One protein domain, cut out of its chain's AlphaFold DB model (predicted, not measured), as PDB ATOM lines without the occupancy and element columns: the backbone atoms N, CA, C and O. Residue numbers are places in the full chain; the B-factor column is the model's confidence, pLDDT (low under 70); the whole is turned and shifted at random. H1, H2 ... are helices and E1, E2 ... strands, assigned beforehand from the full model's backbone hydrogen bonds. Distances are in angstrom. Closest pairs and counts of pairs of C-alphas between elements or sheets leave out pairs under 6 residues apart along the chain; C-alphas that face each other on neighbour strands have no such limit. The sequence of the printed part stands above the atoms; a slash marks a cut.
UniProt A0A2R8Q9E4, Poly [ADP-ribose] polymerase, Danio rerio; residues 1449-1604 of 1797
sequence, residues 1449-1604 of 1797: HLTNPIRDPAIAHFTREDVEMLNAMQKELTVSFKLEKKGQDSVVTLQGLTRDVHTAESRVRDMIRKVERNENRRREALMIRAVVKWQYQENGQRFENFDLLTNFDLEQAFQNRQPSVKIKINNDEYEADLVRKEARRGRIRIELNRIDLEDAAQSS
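This is residues 1449 to 1604 of the 1797 residues of the protein "Poly [ADP-ribose] polymerase" of Danio rerio (UniProt A0A2R8Q9E4). Two lobes are joined by one long helix, H3: in one lobe a sheet of five strands, E4 E8 E7 E6 E5, curls like part of a barrel round H4; in the other a small sheet, E1 E3 E2, has H2 and the first part of H3 over one face. The printed part has 156 residues, with four named helices and eight named strands in the order E1 H1 H2 E2 E3 H3 E4 H4 E5 E6 E7 E8; both sheets are antiparallel and the class is mixed. The whole is loose, with a radius of gyration of the C-alphas of 21.8 A, and flat, spanning 65 by 45 by 25 A.

The larger sheet runs E4, residues 1532 to 1537, E8, 1588 to 1596, E7, 1582 to 1585, E6, 1572 to 1577, and E5, 1564 to 1569; it is strongly twisted. E5 E6 E7 E8 form a meander, each strand the antiparallel neighbour of the one before. Within hydrogen-bond range are N 1567 and O 1574, 3.0 A, N 1584 and O 1575, 2.8 A, N 1590 and O 1583, 2.9 A, and N 1535 and O 1593, 2.8 A. The sheet curls round H4, residues 1548 to 1559, in two layers, a helix on one face of a sheet. H3, residues 1498 to 1531, is the hub; its residues 1522 to 1529 touch H4, about perpendicular at 81 degrees, closest at the C-alphas of Ala 1525 and Phe 1552, 5.1 A. The other sheet runs E1, residues 1449 to 1455, E3, 1491 to 1497, and E2, 1480 to 1484, with N 1452 and O 1494 at 2.9 A and N 1493 and O 1482 at 2.8 A. H3 and H2, residues 1464 to 1477, are on the same face, again two layers, at heights over the sheet of 11.5 A and 9.6 A. H1, residues 1457 to 1461, only grazes this sheet. E1, H1 H2 and E2 form a split strand-helix-strand unit, two strands running the same way with E3 between them, its crossover right-handed. Every O i to N i+4 pair is within hydrogen-bond range in H4, 9 of 10 in H2, 27 of 30 in H3 and 0 of 1 in H1, where 2 of 2 O i to N i+3 pairs are.

H3 is 50.6 A long, from C-alpha 1498 at (376.689, 410.470, 263.034) to C-alpha 1531 at (334.846, 389.785, 243.467). E8 measures 26.5 A, H2 20.0 A and H4 16.5 A.

The C-alphas farthest apart, of His 1449 and Gly 1540, are 66.7 A apart. The printed part has no cut and no long link. Mean pLDDT of the printed part is 82.8; residues 1527, 1530, 1539 to 1541 and 1597 to 1604 are under 70.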
ATOM      1  N   HIS A1449     382.286 409.828 262.248       85.38
ATOM      2  CA  HIS A1449     381.746 409.350 260.972       85.38
ATOM      3  C   HIS A1449     381.175 407.924 261.059       85.38
ATOM      4  O   HIS A1449     381.917 406.942 261.123       85.38
ATOM      5  N   LEU A1450     379.855 407.808 260.925       87.55
ATOM      6  CA  LEU A1450     379.099 406.558 260.927       87.55
ATOM      7  C   LEU A1450     378.900 406.004 259.503       87.55
ATOM      8  O   LEU A1450     378.748 406.754 258.539       87.55
ATOM      9  N   THR A1451     378.837 404.675 259.394       86.52
ATOM     10  CA  THR A1451     378.374 403.941 258.205       86.52
ATOM     11  C   THR A1451     377.251 403.000 258.639       86.52
ATOM     12  O   THR A1451     377.492 402.153 259.497       86.52
ATOM     13  N   ASN A1452     376.047 403.120 258.066       88.24
ATOM     14  CA  ASN A1452     374.886 402.304 258.445       88.24
ATOM     15  C   ASN A1452     374.168 401.690 257.215       88.24
ATOM     16  O   ASN A1452     373.656 402.442 256.382       88.24
ATOM     17  N   PRO A1453     374.128 400.350 257.060       90.11
ATOM     18  CA  PRO A1453     373.420 399.674 255.972       90.11
ATOM     19  C   PRO A1453     371.974 399.294 256.338       90.11
ATOM     20  O   PRO A1453     371.732 398.396 257.145       90.11
ATOM     21  N   ILE A1454     371.000 399.906 255.665       90.64
ATOM     22  CA  ILE A1454     369.575 399.560 255.758       90.64
ATOM     23  C   ILE A1454     369.267 398.480 254.716       90.64
ATOM     24  O   ILE A1454     369.310 398.750 253.517       90.64
ATOM     25  N   ARG A1455     368.957 397.262 255.171       89.98
ATOM     26  CA  ARG A1455     368.510 396.135 254.334       89.98
ATOM     27  C   ARG A1455     367.000 395.983 254.440       89.98
ATOM     28  O   ARG A1455     366.503 395.834 255.554       89.98
ATOM     29  N   ASP A1456     366.301 395.996 253.311       86.45
ATOM     30  CA  ASP A1456     364.845 395.844 253.263       86.45
ATOM     31  C   ASP A1456     364.375 395.419 251.852       86.45
ATOM     32  O   ASP A1456     364.795 396.044 250.873       86.45
ATOM     33  N   PRO A1457     363.501 394.402 251.702       84.48
ATOM     34  CA  PRO A1457     362.987 393.984 250.396       84.48
ATOM     35  C   PRO A1457     362.279 395.093 249.601       84.48
ATOM     36  O   PRO A1457     362.366 395.095 248.374       84.48
ATOM     37  N   ALA A1458     361.630 396.064 250.259       85.18
ATOM     38  CA  ALA A1458     360.936 397.162 249.580       85.18
ATOM     39  C   ALA A1458     361.891 398.082 248.792       85.18
ATOM     40  O   ALA A1458     361.473 398.743 247.842       85.18
ATOM     41  N   ILE A1459     363.192 398.082 249.119       90.04
ATOM     42  CA  ILE A1459     364.227 398.835 248.387       90.04
ATOM     43  C   ILE A1459     364.345 398.354 246.927       90.04
ATOM     44  O   ILE A1459     364.691 399.145 246.045       90.04
ATOM     45  N   ALA A1460     363.988 397.097 246.629       84.36
ATOM     46  CA  ALA A1460     363.914 396.594 245.254       84.36
ATOM     47  C   ALA A1460     362.918 397.392 244.391       84.36
ATOM     48  O   ALA A1460     363.153 397.594 243.199       84.36
ATOM     49  N   HIS A1461     361.837 397.878 245.006       84.51
ATOM     50  CA  HIS A1461     360.710 398.537 244.349       84.51
ATOM     51  C   HIS A1461     360.765 400.076 244.422       84.51
ATOM     52  O   HIS A1461     359.827 400.735 243.975       84.51
ATOM     53  N   PHE A1462     361.862 400.657 244.931       87.58
ATOM     54  CA  PHE A1462     362.111 402.106 244.882       87.58
ATOM     55  C   PHE A1462     362.040 402.615 243.436       87.58
ATOM     56  O   PHE A1462     362.728 402.088 242.553       87.58
ATOM     57  N   THR A1463     361.244 403.653 243.197       83.17
ATOM     58  CA  THR A1463     361.066 404.256 241.870       83.17
ATOM     59  C   THR A1463     362.199 405.231 241.528       83.17
ATOM     60  O   THR A1463     363.150 405.407 242.294       83.17
ATOM     61  N   ARG A1464     362.122 405.886 240.362       76.99
ATOM     62  CA  ARG A1464     363.056 406.960 240.001       76.99
ATOM     63  C   ARG A1464     362.919 408.156 240.948       76.99
ATOM     64  O   ARG A1464     363.927 408.695 241.390       76.99
ATOM     65  N   GLU A1465     361.692 408.523 241.304       79.72
ATOM     66  CA  GLU A1465     361.382 409.611 242.237       79.72
ATOM     67  C   GLU A1465     361.938 409.317 243.640       79.72
ATOM     68  O   GLU A1465     362.418 410.222 244.321       79.72
ATOM     69  N   ASP A1466     361.938 408.046 244.063       86.87
ATOM     70  CA  ASP A1466     362.600 407.633 245.304       86.87
ATOM     71  C   ASP A1466     364.126 407.819 245.213       86.87
ATOM     72  O   ASP A1466     364.732 408.344 246.143       86.87
ATOM     73  N   VAL A1467     364.769 407.473 244.089       84.06
ATOM     74  CA  VAL A1467     366.217 407.711 243.892       84.06
ATOM     75  C   VAL A1467     366.554 409.207 243.839       84.06
ATOM     76  O   VAL A1467     367.548 409.634 244.426       84.06
ATOM     77  N   GLU A1468     365.714 410.029 243.208       81.74
ATOM     78  CA  GLU A1468     365.861 411.491 243.215       81.74
ATOM     79  C   GLU A1468     365.725 412.066 244.641       81.74
ATOM     80  O   GLU A1468     366.467 412.981 245.008       81.74
ATOM     81  N   MET A1469     364.888 411.464 245.497       85.28
ATOM     82  CA  MET A1469     364.796 411.798 246.924       85.28
ATOM     83  C   MET A1469     366.058 411.403 247.720       85.28
ATOM     84  O   MET A1469     366.473 412.159 248.600       85.28
ATOM     85  N   LEU A1470     366.719 410.280 247.398       89.48
ATOM     86  CA  LEU A1470     368.023 409.917 247.990       89.48
ATOM     87  C   LEU A1470     369.107 410.947 247.616       89.48
ATOM     88  O   LEU A1470     369.822 411.433 248.491       89.48
ATOM     89  N   ASN A1471     369.169 411.358 246.343       82.51
ATOM     90  CA  ASN A1471     370.111 412.382 245.869       82.51
ATOM     91  C   ASN A1471     369.858 413.766 246.500       82.51
ATOM     92  O   ASN A1471     370.803 414.494 246.808       82.51
ATOM     93  N   ALA A1472     368.598 414.140 246.744       83.02
ATOM     94  CA  ALA A1472     368.276 415.372 247.469       83.02
ATOM     95  C   ALA A1472     368.815 415.341 248.915       83.02
ATOM     96  O   ALA A1472     369.460 416.292 249.365       83.02
ATOM     97  N   MET A1473     368.630 414.217 249.617       86.45
ATOM     98  CA  MET A1473     369.138 414.032 250.982       86.45
ATOM     99  C   MET A1473     370.669 413.980 251.058       86.45
ATOM    100  O   MET A1473     371.233 414.441 252.050       86.45
ATOM    101  N   GLN A1474     371.346 413.467 250.024       87.60
ATOM    102  CA  GLN A1474     372.812 413.451 249.933       87.60
ATOM    103  C   GLN A1474     373.399 414.865 250.064       87.60
ATOM    104  O   GLN A1474     374.354 415.082 250.815       87.60
ATOM    105  N   LYS A1475     372.768 415.846 249.407       80.32
ATOM    106  CA  LYS A1475     373.159 417.263 249.461       80.32
ATOM    107  C   LYS A1475     372.752 417.926 250.770       80.32
ATOM    108  O   LYS A1475     373.585 418.550 251.417       80.32
ATOM    109  N   GLU A1476     371.492 417.766 251.176       83.30
ATOM    110  CA  GLU A1476     370.938 418.415 252.374       83.30
ATOM    111  C   GLU A1476     371.671 418.001 253.662       83.30
ATOM    112  O   GLU A1476     371.990 418.836 254.508       83.30
ATOM    113  N   LEU A1477     371.957 416.704 253.808       84.99
ATOM    114  CA  LEU A1477     372.517 416.129 255.031       84.99
ATOM    115  C   LEU A1477     374.032 415.884 254.935       84.99
ATOM    116  O   LEU A1477     374.654 415.502 255.923       84.99
ATOM    117  N   THR A1478     374.664 416.141 253.785       84.54
ATOM    118  CA  THR A1478     376.098 415.879 253.524       84.54
ATOM    119  C   THR A1478     376.525 414.418 253.756       84.54
ATOM    120  O   THR A1478     377.679 414.142 254.092       84.54
ATOM    121  N   VAL A1479     375.595 413.474 253.573       86.42
ATOM    122  CA  VAL A1479     375.807 412.021 253.715       86.42
ATOM    123  C   VAL A1479     375.895 411.352 252.343       86.42
ATOM    124  O   VAL A1479     375.161 411.717 251.434       86.42
ATOM    125  N   SER A1480     376.749 410.344 252.183       85.16
ATOM    126  CA  SER A1480     376.770 409.514 250.974       85.16
ATOM    127  C   SER A1480     375.717 408.414 251.052       85.16
ATOM    128  O   SER A1480     375.562 407.777 252.100       85.16
ATOM    129  N   PHE A1481     375.045 408.151 249.932       87.19
ATOM    130  CA  PHE A1481     374.158 407.005 249.760       87.19
ATOM    131  C   PHE A1481     374.742 406.023 248.736       87.19
ATOM    132  O   PHE A1481     375.175 406.415 247.656       87.19
ATOM    133  N   LYS A1482     374.683 404.721 249.036       83.93
ATOM    134  CA  LYS A1482     374.945 403.644 248.068       83.93
ATOM    135  C   LYS A1482     373.755 402.690 248.020       83.93
ATOM    136  O   LYS A1482     373.479 402.010 249.006       83.93
ATOM    137  N   LEU A1483     373.068 402.640 246.882       86.95
ATOM    138  CA  LEU A1483     371.911 401.775 246.637       86.95
ATOM    139  C   LEU A1483     372.327 400.529 245.848       86.95
ATOM    140  O   LEU A1483     372.927 400.641 244.782       86.95
ATOM    141  N   GLU A1484     371.962 399.350 246.345       82.59
ATOM    142  CA  GLU A1484     372.088 398.075 245.635       82.59
ATOM    143  C   GLU A1484     370.719 397.378 245.630       82.59
ATOM    144  O   GLU A1484     370.283 396.860 246.658       82.59
ATOM    145  N   LYS A1485     370.022 397.362 244.485       81.50
ATOM    146  CA  LYS A1485     368.754 396.630 244.321       81.50
ATOM    147  C   LYS A1485     369.051 395.162 243.999       81.50
ATOM    148  O   LYS A1485     369.660 394.867 242.976       81.50
ATOM    149  N   LYS A1486     368.651 394.247 244.885       76.57
ATOM    150  CA  LYS A1486     368.961 392.801 244.846       76.57
ATOM    151  C   LYS A1486     367.766 391.939 245.289       76.57
ATOM    152  O   LYS A1486     367.929 390.929 245.970       76.57
ATOM    153  N   GLY A1487     366.543 392.360 244.960       72.93
ATOM    154  CA  GLY A1487     365.324 391.705 245.449       72.93
ATOM    155  C   GLY A1487     365.264 391.740 246.980       72.93
ATOM    156  O   GLY A1487     365.339 392.814 247.572       72.93
ATOM    157  N   GLN A1488     365.198 390.576 247.628       74.03
ATOM    158  CA  GLN A1488     365.202 390.470 249.094       74.03
ATOM    159  C   GLN A1488     366.511 390.955 249.750       74.03
ATOM    160  O   GLN A1488     366.473 391.421 250.884       74.03
ATOM    161  N   ASP A1489     367.645 390.907 249.042       80.23
ATOM    162  CA  ASP A1489     368.957 391.367 249.532       80.23
ATOM    163  C   ASP A1489     369.220 392.866 249.272       80.23
ATOM    164  O   ASP A1489     370.357 393.338 249.375       80.23
ATOM    165  N   SER A1490     368.185 393.627 248.899       85.61
ATOM    166  CA  SER A1490     368.320 395.051 248.577       85.61
ATOM    167  C   SER A1490     368.769 395.878 249.784       85.61
ATOM    168  O   SER A1490     368.278 395.704 250.902       85.61
ATOM    169  N   VAL A1491     369.711 396.797 249.555       89.38
ATOM    170  CA  VAL A1491     370.356 397.578 250.617       89.38
ATOM    171  C   VAL A1491     370.618 399.026 250.199       89.38
ATOM    172  O   VAL A1491     371.084 399.302 249.094       89.38
ATOM    173  N   VAL A1492     370.356 399.955 251.120       90.16
ATOM    174  CA  VAL A1492     370.813 401.350 251.075       90.16
ATOM    175  C   VAL A1492     371.858 401.533 252.172       90.16
ATOM    176  O   VAL A1492     371.550 401.426 253.355       90.16
ATOM    177  N   THR A1493     373.105 401.802 251.792       89.85
ATOM    178  CA  THR A1493     374.181 402.126 252.740       89.85
ATOM    179  C   THR A1493     374.319 403.635 252.876       89.85
ATOM    180  O   THR A1493     374.554 404.319 251.883       89.85
ATOM    181  N   LEU A1494     374.205 404.131 254.105       90.10
ATOM    182  CA  LEU A1494     374.426 405.522 254.496       90.10
ATOM    183  C   LEU A1494     375.849 405.699 255.034       90.10
ATOM    184  O   LEU A1494     376.327 404.834 255.772       90.10
ATOM    185  N   GLN A1495     376.505 406.817 254.722       87.28
ATOM    186  CA  GLN A1495     377.813 407.190 255.283       87.28
ATOM    187  C   GLN A1495     377.888 408.692 255.568       87.28
ATOM    188  O   GLN A1495     377.467 409.485 254.733       87.28
ATOM    189  N   GLY A1496     378.452 409.105 256.703       87.73
ATOM    190  CA  GLY A1496     378.670 410.521 257.026       87.73
ATOM    191  C   GLY A1496     378.716 410.808 258.520       87.73
ATOM    192  O   GLY A1496     378.900 409.902 259.328       87.73
ATOM    193  N   LEU A1497     378.549 412.075 258.906       87.91
ATOM    194  CA  LEU A1497     378.531 412.463 260.320       87.91
ATOM    195  C   LEU A1497     377.356 411.812 261.056       87.91
ATOM    196  O   LEU A1497     376.229 411.804 260.561       87.91
ATOM    197  N   THR A1498     377.616 411.315 262.264       85.43
ATOM    198  CA  THR A1498     376.689 410.470 263.034       85.43
ATOM    199  C   THR A1498     375.272 411.050 263.140       85.43
ATOM    200  O   THR A1498     374.309 410.341 262.848       85.43
ATOM    201  N   ARG A1499     375.114 412.338 263.484       85.24
ATOM    202  CA  ARG A1499     373.796 413.011 263.576       85.24
ATOM    203  C   ARG A1499     373.037 413.016 262.242       85.24
ATOM    204  O   ARG A1499     371.829 412.776 262.194       85.24
ATOM    205  N   ASP A1500     373.750 413.292 261.159       87.97
ATOM    206  CA  ASP A1500     373.154 413.507 259.844       87.97
ATOM    207  C   ASP A1500     372.814 412.151 259.183       87.97
ATOM    208  O   ASP A1500     371.773 412.022 258.538       87.97
ATOM    209  N   VAL A1501     373.592 411.094 259.469       89.19
ATOM    210  CA  VAL A1501     373.279 409.694 259.108       89.19
ATOM    211  C   VAL A1501     372.001 409.193 259.788       89.19
ATOM    212  O   VAL A1501     371.154 408.621 259.106       89.19
ATOM    213  N   HIS A1502     371.804 409.446 261.088       87.63
ATOM    214  CA  HIS A1502     370.550 409.085 261.775       87.63
ATOM    215  C   HIS A1502     369.335 409.825 261.182       87.63
ATOM    216  O   HIS A1502     368.250 409.255 261.048       87.63
ATOM    217  N   THR A1503     369.522 411.086 260.777       87.39
ATOM    218  CA  THR A1503     368.474 411.888 260.123       87.39
ATOM    219  C   THR A1503     368.095 411.299 258.758       87.39
ATOM    220  O   THR A1503     366.909 411.172 258.441       87.39
ATOM    221  N   ALA A1504     369.088 410.881 257.969       89.94
ATOM    222  CA  ALA A1504     368.882 410.227 256.681       89.94
ATOM    223  C   ALA A1504     368.231 408.838 256.824       89.94
ATOM    224  O   ALA A1504     367.311 408.513 256.074       89.94
ATOM    225  N   GLU A1505     368.640 408.044 257.819       91.06
ATOM    226  CA  GLU A1505     368.043 406.736 258.113       91.06
ATOM    227  C   GLU A1505     366.538 406.830 258.369       91.06
ATOM    228  O   GLU A1505     365.775 406.049 257.796       91.06
ATOM    229  N   SER A1506     366.094 407.796 259.183       87.84
ATOM    230  CA  SER A1506     364.665 407.976 259.458       87.84
ATOM    231  C   SER A1506     363.871 408.193 258.167       87.84
ATOM    232  O   SER A1506     362.840 407.556 257.962       87.84
ATOM    233  N   ARG A1507     364.383 409.034 257.259       91.39
ATOM    234  CA  ARG A1507     363.724 409.335 255.982       91.39
ATOM    235  C   ARG A1507     363.721 408.140 255.023       91.39
ATOM    236  O   ARG A1507     362.692 407.878 254.407       91.39
ATOM    237  N   VAL A1508     364.804 407.359 254.942       91.55
ATOM    238  CA  VAL A1508     364.824 406.111 254.146       91.55
ATOM    239  C   VAL A1508     363.813 405.095 254.685       91.55
ATOM    240  O   VAL A1508     363.120 404.447 253.903       91.55
ATOM    241  N   ARG A1509     363.662 404.986 256.012       91.57
ATOM    242  CA  ARG A1509     362.630 404.134 256.629       91.57
ATOM    243  C   ARG A1509     361.207 404.609 256.303       91.57
ATOM    244  O   ARG A1509     360.322 403.772 256.149       91.57
ATOM    245  N   ASP A1510     360.975 405.909 256.126       87.53
ATOM    246  CA  ASP A1510     359.688 406.432 255.642       87.53
ATOM    247  C   ASP A1510     359.447 406.189 254.143       87.53
ATOM    248  O   ASP A1510     358.314 405.913 253.743       87.53
ATOM    249  N   MET A1511     360.498 406.185 253.318       90.24
ATOM    250  CA  MET A1511     360.414 405.773 251.910       90.24
ATOM    251  C   MET A1511     360.080 404.280 251.768       90.24
ATOM    252  O   MET A1511     359.207 403.925 250.980       90.24
ATOM    253  N   ILE A1512     360.691 403.416 252.585       90.24
ATOM    254  CA  ILE A1512     360.338 401.987 252.690       90.24
ATOM    255  C   ILE A1512     358.841 401.836 253.006       90.24
ATOM    256  O   ILE A1512     358.103 401.257 252.210       90.24
ATOM    257  N   ARG A1513     358.353 402.485 254.075       86.92
ATOM    258  CA  ARG A1513     356.929 402.472 254.473       86.92
ATOM    259  C   ARG A1513     355.980 402.970 253.376       86.92
ATOM    260  O   ARG A1513     354.855 402.484 253.266       86.92
ATOM    261  N   LYS A1514     356.389 403.965 252.579       84.66
ATOM    262  CA  LYS A1514     355.633 404.467 251.413       84.66
ATOM    263  C   LYS A1514     355.498 403.377 250.343       84.66
ATOM    264  O   LYS A1514     354.401 403.177 249.823       84.66
ATOM    265  N   VAL A1515     356.586 402.676 250.028       84.62
ATOM    266  CA  VAL A1515     356.606 401.608 249.019       84.62
ATOM    267  C   VAL A1515     355.791 400.396 249.482       84.62
ATOM    268  O   VAL A1515     354.909 399.963 248.742       84.62
ATOM    269  N   GLU A1516     355.962 399.933 250.727       82.14
ATOM    270  CA  GLU A1516     355.170 398.836 251.318       82.14
ATOM    271  C   GLU A1516     353.650 399.074 251.207       82.14
ATOM    272  O   GLU A1516     352.895 398.183 250.811       82.14
ATOM    273  N   ARG A1517     353.182 400.296 251.510       79.96
ATOM    274  CA  ARG A1517     351.759 400.673 251.383       79.96
ATOM    275  C   ARG A1517     351.264 400.594 249.939       79.96
ATOM    276  O   ARG A1517     350.156 400.120 249.702       79.96
ATOM    277  N   ASN A1518     352.073 401.042 248.978       75.08
ATOM    278  CA  ASN A1518     351.723 401.001 247.557       75.08
ATOM    279  C   ASN A1518     351.662 399.559 247.024       75.08
ATOM    280  O   ASN A1518     350.787 399.242 246.217       75.08
ATOM    281  N   GLU A1519     352.544 398.675 247.498       75.40
ATOM    282  CA  GLU A1519     352.492 397.244 247.182       75.40
ATOM    283  C   GLU A1519     351.255 396.565 247.776       75.40
ATOM    284  O   GLU A1519     350.560 395.829 247.072       75.40
ATOM    285  N   ASN A1520     350.938 396.842 249.046       73.39
ATOM    286  CA  ASN A1520     349.742 396.303 249.695       73.39
ATOM    287  C   ASN A1520     348.464 396.763 248.978       73.39
ATOM    288  O   ASN A1520     347.662 395.914 248.600       73.39
ATOM    289  N   ARG A1521     348.331 398.060 248.658       78.71
ATOM    290  CA  ARG A1521     347.183 398.596 247.899       78.71
ATOM    291  C   ARG A1521     347.019 397.928 246.530       78.71
ATOM    292  O   ARG A1521     345.901 397.609 246.142       78.71
ATOM    293  N   ARG A1522     348.112 397.650 245.802       73.34
ATOM    294  CA  ARG A1522     348.055 396.870 244.545       73.34
ATOM    295  C   ARG A1522     347.591 395.428 244.776       73.34
ATOM    296  O   ARG A1522     346.800 394.915 243.989       73.34
ATOM    297  N   ARG A1523     348.068 394.775 245.840       73.30
ATOM    298  CA  ARG A1523     347.723 393.382 246.174       73.30
ATOM    299  C   ARG A1523     346.257 393.239 246.600       73.30
ATOM    300  O   ARG A1523     345.588 392.307 246.168       73.30
ATOM    301  N   GLU A1524     345.748 394.193 247.373       73.72
ATOM    302  CA  GLU A1524     344.336 394.283 247.761       73.72
ATOM    303  C   GLU A1524     343.439 394.610 246.554       73.72
ATOM    304  O   GLU A1524     342.417 393.954 246.356       73.72
ATOM    305  N   ALA A1525     343.853 395.532 245.677       75.09
ATOM    306  CA  ALA A1525     343.138 395.841 244.437       75.09
ATOM    307  C   ALA A1525     343.003 394.630 243.494       75.09
ATOM    308  O   ALA A1525     341.946 394.429 242.890       75.09
ATOM    309  N   LEU A1526     344.038 393.785 243.404       71.09
ATOM    310  CA  LEU A1526     343.979 392.519 242.661       71.09
ATOM    311  C   LEU A1526     342.959 391.536 243.256       71.09
ATOM    312  O   LEU A1526     342.273 390.859 242.493       71.09
ATOM    313  N   MET A1527     342.813 391.489 244.585       69.61
ATOM    314  CA  MET A1527     341.784 390.670 245.236       69.61
ATOM    315  C   MET A1527     340.375 391.244 245.028       69.61
ATOM    316  O   MET A1527     339.474 390.494 244.659       69.61
ATOM    317  N   ILE A1528     340.175 392.562 245.162       76.35
ATOM    318  CA  ILE A1528     338.861 393.186 244.919       76.35
ATOM    319  C   ILE A1528     338.401 392.990 243.464       76.35
ATOM    320  O   ILE A1528     337.242 392.640 243.242       76.35
ATOM    321  N   ARG A1529     339.302 393.099 242.474       73.02
ATOM    322  CA  ARG A1529     339.010 392.828 241.046       73.02
ATOM    323  C   ARG A1529     338.414 391.430 240.789       73.02
ATOM    324  O   ARG A1529     337.742 391.243 239.770       73.02
ATOM    325  N   ALA A1530     338.671 390.454 241.663       69.83
ATOM    326  CA  ALA A1530     338.150 389.094 241.535       69.83
ATOM    327  C   ALA A1530     336.696 388.939 242.024       69.83
ATOM    328  O   ALA A1530     336.024 388.007 241.589       69.83
ATOM    329  N   VAL A1531     336.201 389.844 242.880       72.69
ATOM    330  CA  VAL A1531     334.846 389.785 243.467       72.69
ATOM    331  C   VAL A1531     333.912 390.907 243.005       72.69
ATOM    332  O   VAL A1531     332.714 390.664 242.889       72.69
ATOM    333  N   VAL A1532     334.426 392.105 242.699       82.67
ATOM    334  CA  VAL A1532     333.604 393.272 242.326       82.67
ATOM    335  C   VAL A1532     334.219 394.046 241.159       82.67
ATOM    336  O   VAL A1532     335.429 394.292 241.115       82.67
ATOM    337  N   LYS A1533     333.363 394.474 240.223       86.44
ATOM    338  CA  LYS A1533     333.713 395.377 239.119       86.44
ATOM    339  C   LYS A1533     332.821 396.612 239.113       86.44
ATOM    340  O   LYS A1533     331.602 396.508 239.011       86.44
ATOM    341  N   TRP A1534     333.451 397.775 239.140       90.90
ATOM    342  CA  TRP A1534     332.832 399.059 238.864       90.90
ATOM    343  C   TRP A1534     332.965 399.415 237.382       90.90
ATOM    344  O   TRP A1534     333.980 399.136 236.733       90.90
ATOM    345  N   GLN A1535     331.933 400.065 236.856       90.86
ATOM    346  CA  GLN A1535     331.827 400.493 235.468       90.86
ATOM    347  C   GLN A1535     331.261 401.910 235.366       90.86
ATOM    348  O   GLN A1535     330.563 402.366 236.275       90.86
ATOM    349  N   TYR A1536     331.510 402.576 234.241       89.49
ATOM    350  CA  TYR A1536     330.923 403.872 233.898       89.49
ATOM    351  C   TYR A1536     330.296 403.860 232.497       89.49
ATOM    352  O   TYR A1536     330.713 403.084 231.637       89.49
ATOM    353  N   GLN A1537     329.300 404.718 232.259       85.90
ATOM    354  CA  GLN A1537     328.631 404.863 230.961       85.90
ATOM    355  C   GLN A1537     328.644 406.323 230.495       85.90
ATOM    356  O   GLN A1537     327.904 407.168 231.005       85.90
ATOM    357  N   GLU A1538     329.479 406.628 229.501       71.05
ATOM    358  CA  GLU A1538     329.543 407.954 228.882       71.05
ATOM    359  C   GLU A1538     328.559 408.048 227.695       71.05
ATOM    360  O   GLU A1538     328.384 407.098 226.928       71.05
ATOM    361  N   ASN A1539     327.870 409.189 227.558       68.60
ATOM    362  CA  ASN A1539     326.930 409.497 226.464       68.60
ATOM    363  C   ASN A1539     325.841 408.433 226.174       68.60
ATOM    364  O   ASN A1539     325.361 408.332 225.044       68.60
ATOM    365  N   GLY A1540     325.445 407.631 227.172       64.82
ATOM    366  CA  GLY A1540     324.447 406.564 227.012       64.82
ATOM    367  C   GLY A1540     324.913 405.379 226.151       64.82
ATOM    368  O   GLY A1540     324.081 404.615 225.668       64.82
ATOM    369  N   GLN A1541     326.224 405.228 225.934       63.50
ATOM    370  CA  GLN A1541     326.796 404.154 225.117       63.50
ATOM    371  C   GLN A1541     326.999 402.862 225.935       63.50
ATOM    372  O   GLN A1541     326.181 402.519 226.784       63.50
ATOM    373  N   ARG A1542     328.053 402.089 225.659       81.13
ATOM    374  CA  ARG A1542     328.361 400.844 226.375       81.13
ATOM    375  C   ARG A1542     329.026 401.158 227.720       81.13
ATOM    376  O   ARG A1542     329.799 402.105 227.804       81.13
ATOM    377  N   PHE A1543     328.770 400.343 228.744       84.65
ATOM    378  CA  PHE A1543     329.529 400.406 229.995       84.65
ATOM    379  C   PHE A1543     330.996 400.004 229.773       84.65
ATOM    380  O   PHE A1543     331.273 398.945 229.202       84.65
ATOM    381  N   GLU A1544     331.918 400.823 230.273       83.77
ATOM    382  CA  GLU A1544     333.359 400.556 230.325       83.77
ATOM    383  C   GLU A1544     333.798 400.271 231.769       83.77
ATOM    384  O   GLU A1544     333.179 400.752 232.717       83.77
ATOM    385  N   ASN A1545     334.845 399.464 231.962       87.13
ATOM    386  CA  ASN A1545     335.343 399.120 233.301       87.13
ATOM    387  C   ASN A1545     336.372 400.153 233.780       87.13
ATOM    388  O   ASN A1545     337.210 400.591 232.993       87.13
ATOM    389  N   PHE A1546     336.386 400.449 235.080       89.06
ATOM    390  CA  PHE A1546     337.480 401.211 235.689       89.06
ATOM    391  C   PHE A1546     338.804 400.430 235.711       89.06
ATOM    392  O   PHE A1546     338.826 399.196 235.650       89.06
ATOM    393  N   ASP A1547     339.922 401.152 235.830       85.28
ATOM    394  CA  ASP A1547     341.233 400.543 236.055       85.28
ATOM    395  C   ASP A1547     341.327 399.876 237.442       85.28
ATOM    396  O   ASP A1547     340.490 400.081 238.321       85.28
ATOM    397  N   LEU A1548     342.383 399.084 237.644       82.48
ATOM    398  CA  LEU A1548     342.605 398.296 238.857       82.48
ATOM    399  C   LEU A1548     342.529 399.117 240.159       82.48
ATOM    400  O   LEU A1548     341.972 398.630 241.142       82.48
ATOM    401  N   LEU A1549     343.093 400.328 240.181       85.36
ATOM    402  CA  LEU A1549     343.149 401.166 241.378       85.36
ATOM    403  C   LEU A1549     341.877 401.997 241.540       85.36
ATOM    404  O   LEU A1549     341.348 402.037 242.646       85.36
ATOM    405  N   THR A1550     341.318 402.569 240.470       87.63
ATOM    406  CA  THR A1550     340.033 403.288 240.576       87.63
ATOM    407  C   THR A1550     338.884 402.341 240.960       87.63
ATOM    408  O   THR A1550     338.021 402.714 241.749       87.63
ATOM    409  N   ASN A1551     338.904 401.082 240.501       89.45
ATOM    410  CA  ASN A1551     337.969 400.036 240.940       89.45
ATOM    411  C   ASN A1551     338.105 399.715 242.440       89.45
ATOM    412  O   ASN A1551     337.101 399.508 243.118       89.45
ATOM    413  N   PHE A1552     339.337 399.677 242.958       87.74
ATOM    414  CA  PHE A1552     339.606 399.488 244.384       87.74
ATOM    415  C   PHE A1552     339.158 400.696 245.214       87.74
ATOM    416  O   PHE A1552     338.522 400.507 246.245       87.74
ATOM    417  N   ASP A1553     339.431 401.919 244.759       87.64
ATOM    418  CA  ASP A1553     339.066 403.148 245.470       87.64
ATOM    419  C   ASP A1553     337.539 403.331 245.542       87.64
ATOM    420  O   ASP A1553     337.010 403.668 246.602       87.64
ATOM    421  N   LEU A1554     336.821 403.046 244.445       90.16
ATOM    422  CA  LEU A1554     335.353 403.031 244.404       90.16
ATOM    423  C   LEU A1554     334.767 402.002 245.379       90.16
ATOM    424  O   LEU A1554     333.872 402.328 246.159       90.16
ATOM    425  N   GLU A1555     335.292 400.774 245.378       89.80
ATOM    426  CA  GLU A1555     334.796 399.717 246.260       89.80
ATOM    427  C   GLU A1555     335.156 399.961 247.732       89.80
ATOM    428  O   GLU A1555     334.320 399.757 248.610       89.80
ATOM    429  N   GLN A1556     336.357 400.464 248.022       85.27
ATOM    430  CA  GLN A1556     336.763 400.829 249.376       85.27
ATOM    431  C   GLN A1556     335.918 401.994 249.913       85.27
ATOM    432  O   GLN A1556     335.495 401.958 251.070       85.27
ATOM    433  N   ALA A1557     335.620 403.009 249.095       87.32
ATOM    434  CA  ALA A1557     334.721 404.096 249.474       87.32
ATOM    435  C   ALA A1557     333.285 403.596 249.723       87.32
ATOM    436  O   ALA A1557     332.672 403.979 250.721       87.32
ATOM    437  N   PHE A1558     332.783 402.681 248.886       87.94
ATOM    438  CA  PHE A1558     331.471 402.047 249.039       87.94
ATOM    439  C   PHE A1558     331.366 401.206 250.322       87.94
ATOM    440  O   PHE A1558     330.446 401.411 251.118       87.94
ATOM    441  N   GLN A1559     332.336 400.326 250.587       83.57
ATOM    442  CA  GLN A1559     332.381 399.507 251.807       83.57
ATOM    443  C   GLN A1559     332.514 400.369 253.075       83.57
ATOM    444  O   GLN A1559     331.842 400.107 254.073       83.57
ATOM    445  N   ASN A1560     333.291 401.457 253.012       83.39
ATOM    446  CA  ASN A1560     333.405 402.452 254.083       83.39
ATOM    447  C   ASN A1560     332.201 403.413 254.186       83.39
ATOM    448  O   ASN A1560     332.212 404.307 255.034       83.39
ATOM    449  N   ARG A1561     331.165 403.250 253.348       84.01
ATOM    450  CA  ARG A1561     329.954 404.093 253.290       84.01
ATOM    451  C   ARG A1561     330.238 405.589 253.076       84.01
ATOM    452  O   ARG A1561     329.492 406.437 253.568       84.01
ATOM    453  N   GLN A1562     331.302 405.927 252.348       82.73
ATOM    454  CA  GLN A1562     331.564 407.311 251.956       82.73
ATOM    455  C   GLN A1562     330.562 407.737 250.864       82.73
ATOM    456  O   GLN A1562     330.336 406.975 249.924       82.73
ATOM    457  N   PRO A1563     329.927 408.922 250.973       84.16
ATOM    458  CA  PRO A1563     328.862 409.319 250.053       84.16
ATOM    459  C   PRO A1563     329.392 409.702 248.665       84.16
ATOM    460  O   PRO A1563     328.720 409.442 247.667       84.16
ATOM    461  N   SER A1564     330.594 410.280 248.596       88.74
ATOM    462  CA  SER A1564     331.300 410.526 247.344       88.74
ATOM    463  C   SER A1564     332.793 410.214 247.439       88.74
ATOM    464  O   SER A1564     333.380 410.212 248.521       88.74
ATOM    465  N   VAL A1565     333.403 409.937 246.285       90.67
ATOM    466  CA  VAL A1565     334.849 409.731 246.117       90.67
ATOM    467  C   VAL A1565     335.317 410.387 244.815       90.67
ATOM    468  O   VAL A1565     334.567 410.478 243.842       90.67
ATOM    469  N   LYS A1566     336.557 410.884 244.785       89.97
ATOM    470  CA  LYS A1566     337.154 411.453 243.569       89.97
ATOM    471  C   LYS A1566     337.751 410.354 242.702       89.97
ATOM    472  O   LYS A1566     338.582 409.585 243.176       89.97
ATOM    473  N   ILE A1567     337.369 410.332 241.431       89.39
ATOM    474  CA  ILE A1567     337.853 409.381 240.424       89.39
ATOM    475  C   ILE A1567     338.333 410.116 239.174       89.39
ATOM    476  O   ILE A1567     338.040 411.300 238.986       89.39
ATOM    477  N   LYS A1568     339.045 409.408 238.292       83.38
ATOM    478  CA  LYS A1568     339.400 409.918 236.964       83.38
ATOM    479  C   LYS A1568     338.794 409.059 235.864       83.38
ATOM    480  O   LYS A1568     338.861 407.837 235.918       83.38
ATOM    481  N   ILE A1569     338.230 409.722 234.859       83.20
ATOM    482  CA  ILE A1569     337.713 409.125 233.623       83.20
ATOM    483  C   ILE A1569     338.338 409.932 232.487       83.20
ATOM    484  O   ILE A1569     338.242 411.155 232.490       83.20
ATOM    485  N   ASN A1570     339.027 409.276 231.548       77.06
ATOM    486  CA  ASN A1570     339.728 409.946 230.442       77.06
ATOM    487  C   ASN A1570     340.689 411.076 230.904       77.06
ATOM    488  O   ASN A1570     340.765 412.136 230.293       77.06
ATOM    489  N   ASN A1571     341.420 410.841 232.008       74.81
ATOM    490  CA  ASN A1571     342.253 411.799 232.770       74.81
ATOM    491  C   ASN A1571     341.530 412.995 233.423       74.81
ATOM    492  O   ASN A1571     342.115 413.628 234.308       74.81
ATOM    493  N   ASP A1572     340.278 413.270 233.065       82.15
ATOM    494  CA  ASP A1572     339.437 414.269 233.716       82.15
ATOM    495  C   ASP A1572     338.985 413.796 235.109       82.15
ATOM    496  O   ASP A1572     338.648 412.629 235.311       82.15
ATOM    497  N   GLU A1573     338.969 414.709 236.083       88.07
ATOM    498  CA  GLU A1573     338.550 414.421 237.459       88.07
ATOM    499  C   GLU A1573     337.030 414.592 237.622       88.07
ATOM    500  O   GLU A1573     336.465 415.625 237.249       88.07
ATOM    501  N   TYR A1574     336.380 413.577 238.196       90.37
ATOM    502  CA  TYR A1574     334.947 413.547 238.493       90.37
ATOM    503  C   TYR A1574     334.721 413.252 239.980       90.37
ATOM    504  O   TYR A1574     335.452 412.472 240.595       90.37
ATOM    505  N   GLU A1575     333.662 413.825 240.550       91.84
ATOM    506  CA  GLU A1575     333.148 413.409 241.858       91.84
ATOM    507  C   GLU A1575     332.093 412.314 241.658       91.84
ATOM    508  O   GLU A1575     331.031 412.571 241.089       91.84
ATOM    509  N   ALA A1576     332.395 411.090 242.092       89.56
ATOM    510  CA  ALA A1576     331.485 409.950 242.070       89.56
ATOM    511  C   ALA A1576     330.604 409.951 243.323       89.56
ATOM    512  O   ALA A1576     331.087 409.617 244.400       89.56
ATOM    513  N   ASP A1577     329.325 410.302 243.181       90.43
ATOM    514  CA  ASP A1577     328.291 410.134 244.208       90.43
ATOM    515  C   ASP A1577     327.857 408.657 244.211       90.43
ATOM    516  O   ASP A1577     327.138 408.192 243.319       90.43
ATOM    517  N   LEU A1578     328.338 407.901 245.202       88.25
ATOM    518  CA  LEU A1578     328.118 406.454 245.318       88.25
ATOM    519  C   LEU A1578     326.693 406.115 245.775       88.25
ATOM    520  O   LEU A1578     326.233 404.992 245.575       88.25
ATOM    521  N   VAL A1579     325.981 407.086 246.356       85.12
ATOM    522  CA  VAL A1579     324.585 406.940 246.793       85.12
ATOM    523  C   VAL A1579     323.636 407.100 245.604       85.12
ATOM    524  O   VAL A1579     322.669 406.350 245.477       85.12
ATOM    525  N   ARG A1580     323.921 408.051 244.709       86.89
ATOM    526  CA  ARG A1580     323.160 408.282 243.468       86.89
ATOM    527  C   ARG A1580     323.621 407.439 242.284       86.89
ATOM    528  O   ARG A1580     322.917 407.418 241.280       86.89
ATOM    529  N   LYS A1581     324.781 406.783 242.389       89.96
ATOM    530  CA  LYS A1581     325.445 406.067 241.291       89.96
ATOM    531  C   LYS A1581     325.739 406.965 240.075       89.96
ATOM    532  O   LYS A1581     325.573 406.553 238.931       89.96
ATOM    533  N   GLU A1582     326.200 408.197 240.305       89.84
ATOM    534  CA  GLU A1582     326.573 409.123 239.222       89.84
ATOM    535  C   GLU A1582     327.912 409.828 239.489       89.84
ATOM    536  O   GLU A1582     328.161 410.335 240.581       89.84
ATOM    537  N   ALA A1583     328.767 409.903 238.469       89.81
ATOM    538  CA  ALA A1583     329.983 410.708 238.461       89.81
ATOM    539  C   ALA A1583     329.721 412.067 237.804       89.81
ATOM    540  O   ALA A1583     329.145 412.148 236.718       89.81
ATOM    541  N   ARG A1584     330.136 413.153 238.462       88.90
ATOM    542  CA  ARG A1584     329.811 414.530 238.064       88.90
ATOM    543  C   ARG A1584     331.044 415.369 237.766       88.90
ATOM    544  O   ARG A1584     331.994 415.398 238.546       88.90
ATOM    545  N   ARG A1585     330.966 416.133 236.672       85.76
ATOM    546  CA  ARG A1585     331.899 417.218 236.335       85.76
ATOM    547  C   ARG A1585     331.125 418.409 235.768       85.76
ATOM    548  O   ARG A1585     330.755 418.448 234.594       85.76
ATOM    549  N   GLY A1586     330.842 419.390 236.624       80.27
ATOM    550  CA  GLY A1586     330.042 420.563 236.263       80.27
ATOM    551  C   GLY A1586     328.609 420.183 235.871       80.27
ATOM    552  O   GLY A1586     327.817 419.794 236.724       80.27
ATOM    553  N   ARG A1587     328.269 420.306 234.580       82.40
ATOM    554  CA  ARG A1587     326.970 419.862 234.032       82.40
ATOM    555  C   ARG A1587     326.984 418.425 233.497       82.40
ATOM    556  O   ARG A1587     325.909 417.876 233.272       82.40
ATOM    557  N   ILE A1588     328.161 417.830 233.288       82.80
ATOM    558  CA  ILE A1588     328.304 416.458 232.791       82.80
ATOM    559  C   ILE A1588     327.995 415.488 233.933       82.80
ATOM    560  O   ILE A1588     328.483 415.663 235.055       82.80
ATOM    561  N   ARG A1589     327.196 414.467 233.622       87.02
ATOM    562  CA  ARG A1589     326.897 413.321 234.483       87.02
ATOM    563  C   ARG A1589     327.222 412.049 233.712       87.02
ATOM    564  O   ARG A1589     326.869 411.950 232.540       87.02
ATOM    565  N   ILE A1590     327.873 411.109 234.377       87.06
ATOM    566  CA  ILE A1590     328.215 409.781 233.871       87.06
ATOM    567  C   ILE A1590     327.589 408.775 234.838       87.06
ATOM    568  O   ILE A1590     327.729 408.929 236.051       87.06
ATOM    569  N   GLU A1591     326.869 407.779 234.329       89.29
ATOM    570  CA  GLU A1591     326.238 406.760 235.177       89.29
ATOM    571  C   GLU A1591     327.282 405.741 235.649       89.29
ATOM    572  O   GLU A1591     328.174 405.364 234.886       89.29
ATOM    573  N   LEU A1592     327.196 405.323 236.915       90.83
ATOM    574  CA  LEU A1592     328.103 404.364 237.544       90.83
ATOM    575  C   LEU A1592     327.367 403.058 237.838       90.83
ATOM    576  O   LEU A1592     326.295 403.056 238.438       90.83
ATOM    577  N   ASN A1593     327.972 401.928 237.494       88.83
ATOM    578  CA  ASN A1593     327.425 400.613 237.804       88.83
ATOM    579  C   ASN A1593     328.412 399.802 238.654       88.83
ATOM    580  O   ASN A1593     329.621 399.864 238.437       88.83
ATOM    581  N   ARG A1594     327.891 399.033 239.612       89.58
ATOM    582  CA  ARG A1594     328.651 398.134 240.491       89.58
ATOM    583  C   ARG A1594     328.114 396.725 240.281       89.58
ATOM    584  O   ARG A1594     326.936 396.485 240.530       89.58
ATOM    585  N   ILE A1595     328.976 395.826 239.822       83.32
ATOM    586  CA  ILE A1595     328.666 394.425 239.538       83.32
ATOM    587  C   ILE A1595     329.411 393.550 240.543       83.32
ATOM    588  O   ILE A1595     330.641 393.451 240.492       83.32
ATOM    589  N   ASP A1596     328.663 392.891 241.424       76.96
ATOM    590  CA  ASP A1596     329.151 391.752 242.200       76.96
ATOM    591  C   ASP A1596     329.271 390.516 241.296       76.96
ATOM    592  O   ASP A1596     328.416 390.260 240.446       76.96
ATOM    593  N   LEU A1597     330.334 389.733 241.468       69.64
ATOM    594  CA  LEU A1597     330.617 388.527 240.678       69.64
ATOM    595  C   LEU A1597     330.145 387.254 241.415       69.64
ATOM    596  O   LEU A1597     330.856 386.251 241.472       69.64
ATOM    597  N   GLU A1598     328.966 387.323 242.042       55.86
ATOM    598  CA  GLU A1598     328.550 386.434 243.141       55.86
ATOM    599  C   GLU A1598     328.266 384.966 242.776       55.86
ATOM    600  O   GLU A1598     328.392 384.106 243.652       55.86
ATOM    601  N   ASP A1599     327.954 384.646 241.514       50.14
ATOM    602  CA  ASP A1599     327.563 383.288 241.077       50.14
ATOM    603  C   ASP A1599     328.607 382.194 241.398       50.14
ATOM    604  O   ASP A1599     328.275 381.011 241.482       50.14
ATOM    605  N   ALA A1600     329.873 382.565 241.617       47.19
ATOM    606  CA  ALA A1600     330.944 381.631 241.964       47.19
ATOM    607  C   ALA A1600     331.030 381.273 243.467       47.19
ATOM    608  O   ALA A1600     331.716 380.316 243.824       47.19
ATOM    609  N   ALA A1601     330.396 382.032 244.370       45.87
ATOM    610  CA  ALA A1601     330.782 382.049 245.791       45.87
ATOM    611  C   ALA A1601     329.983 381.113 246.727       45.87
ATOM    612  O   ALA A1601     330.466 380.761 247.813       45.87
ATOM    613  N   GLN A1602     328.759 380.723 246.355       48.07
ATOM    614  CA  GLN A1602     327.799 380.106 247.290       48.07
ATOM    615  C   GLN A1602     328.090 378.633 247.652       48.07
ATOM    616  O   GLN A1602     327.600 378.143 248.666       48.07
ATOM    617  N   SER A1603     328.931 377.928 246.892       53.65
ATOM    618  CA  SER A1603     329.215 376.486 247.042       53.65
ATOM    619  C   SER A1603     330.186 376.108 248.180       53.65
ATOM    620  O   SER A1603     330.582 374.949 248.299       53.65
ATOM    621  N   SER A1604     330.613 377.072 249.004       61.67
ATOM    622  CA  SER A1604     331.876 376.996 249.761       61.67
ATOM    623  C   SER A1604     331.784 376.608 251.251       61.67
ATOM    624  O   SER A1604     332.819 376.307 251.858       61.67
TER     625      SER A1604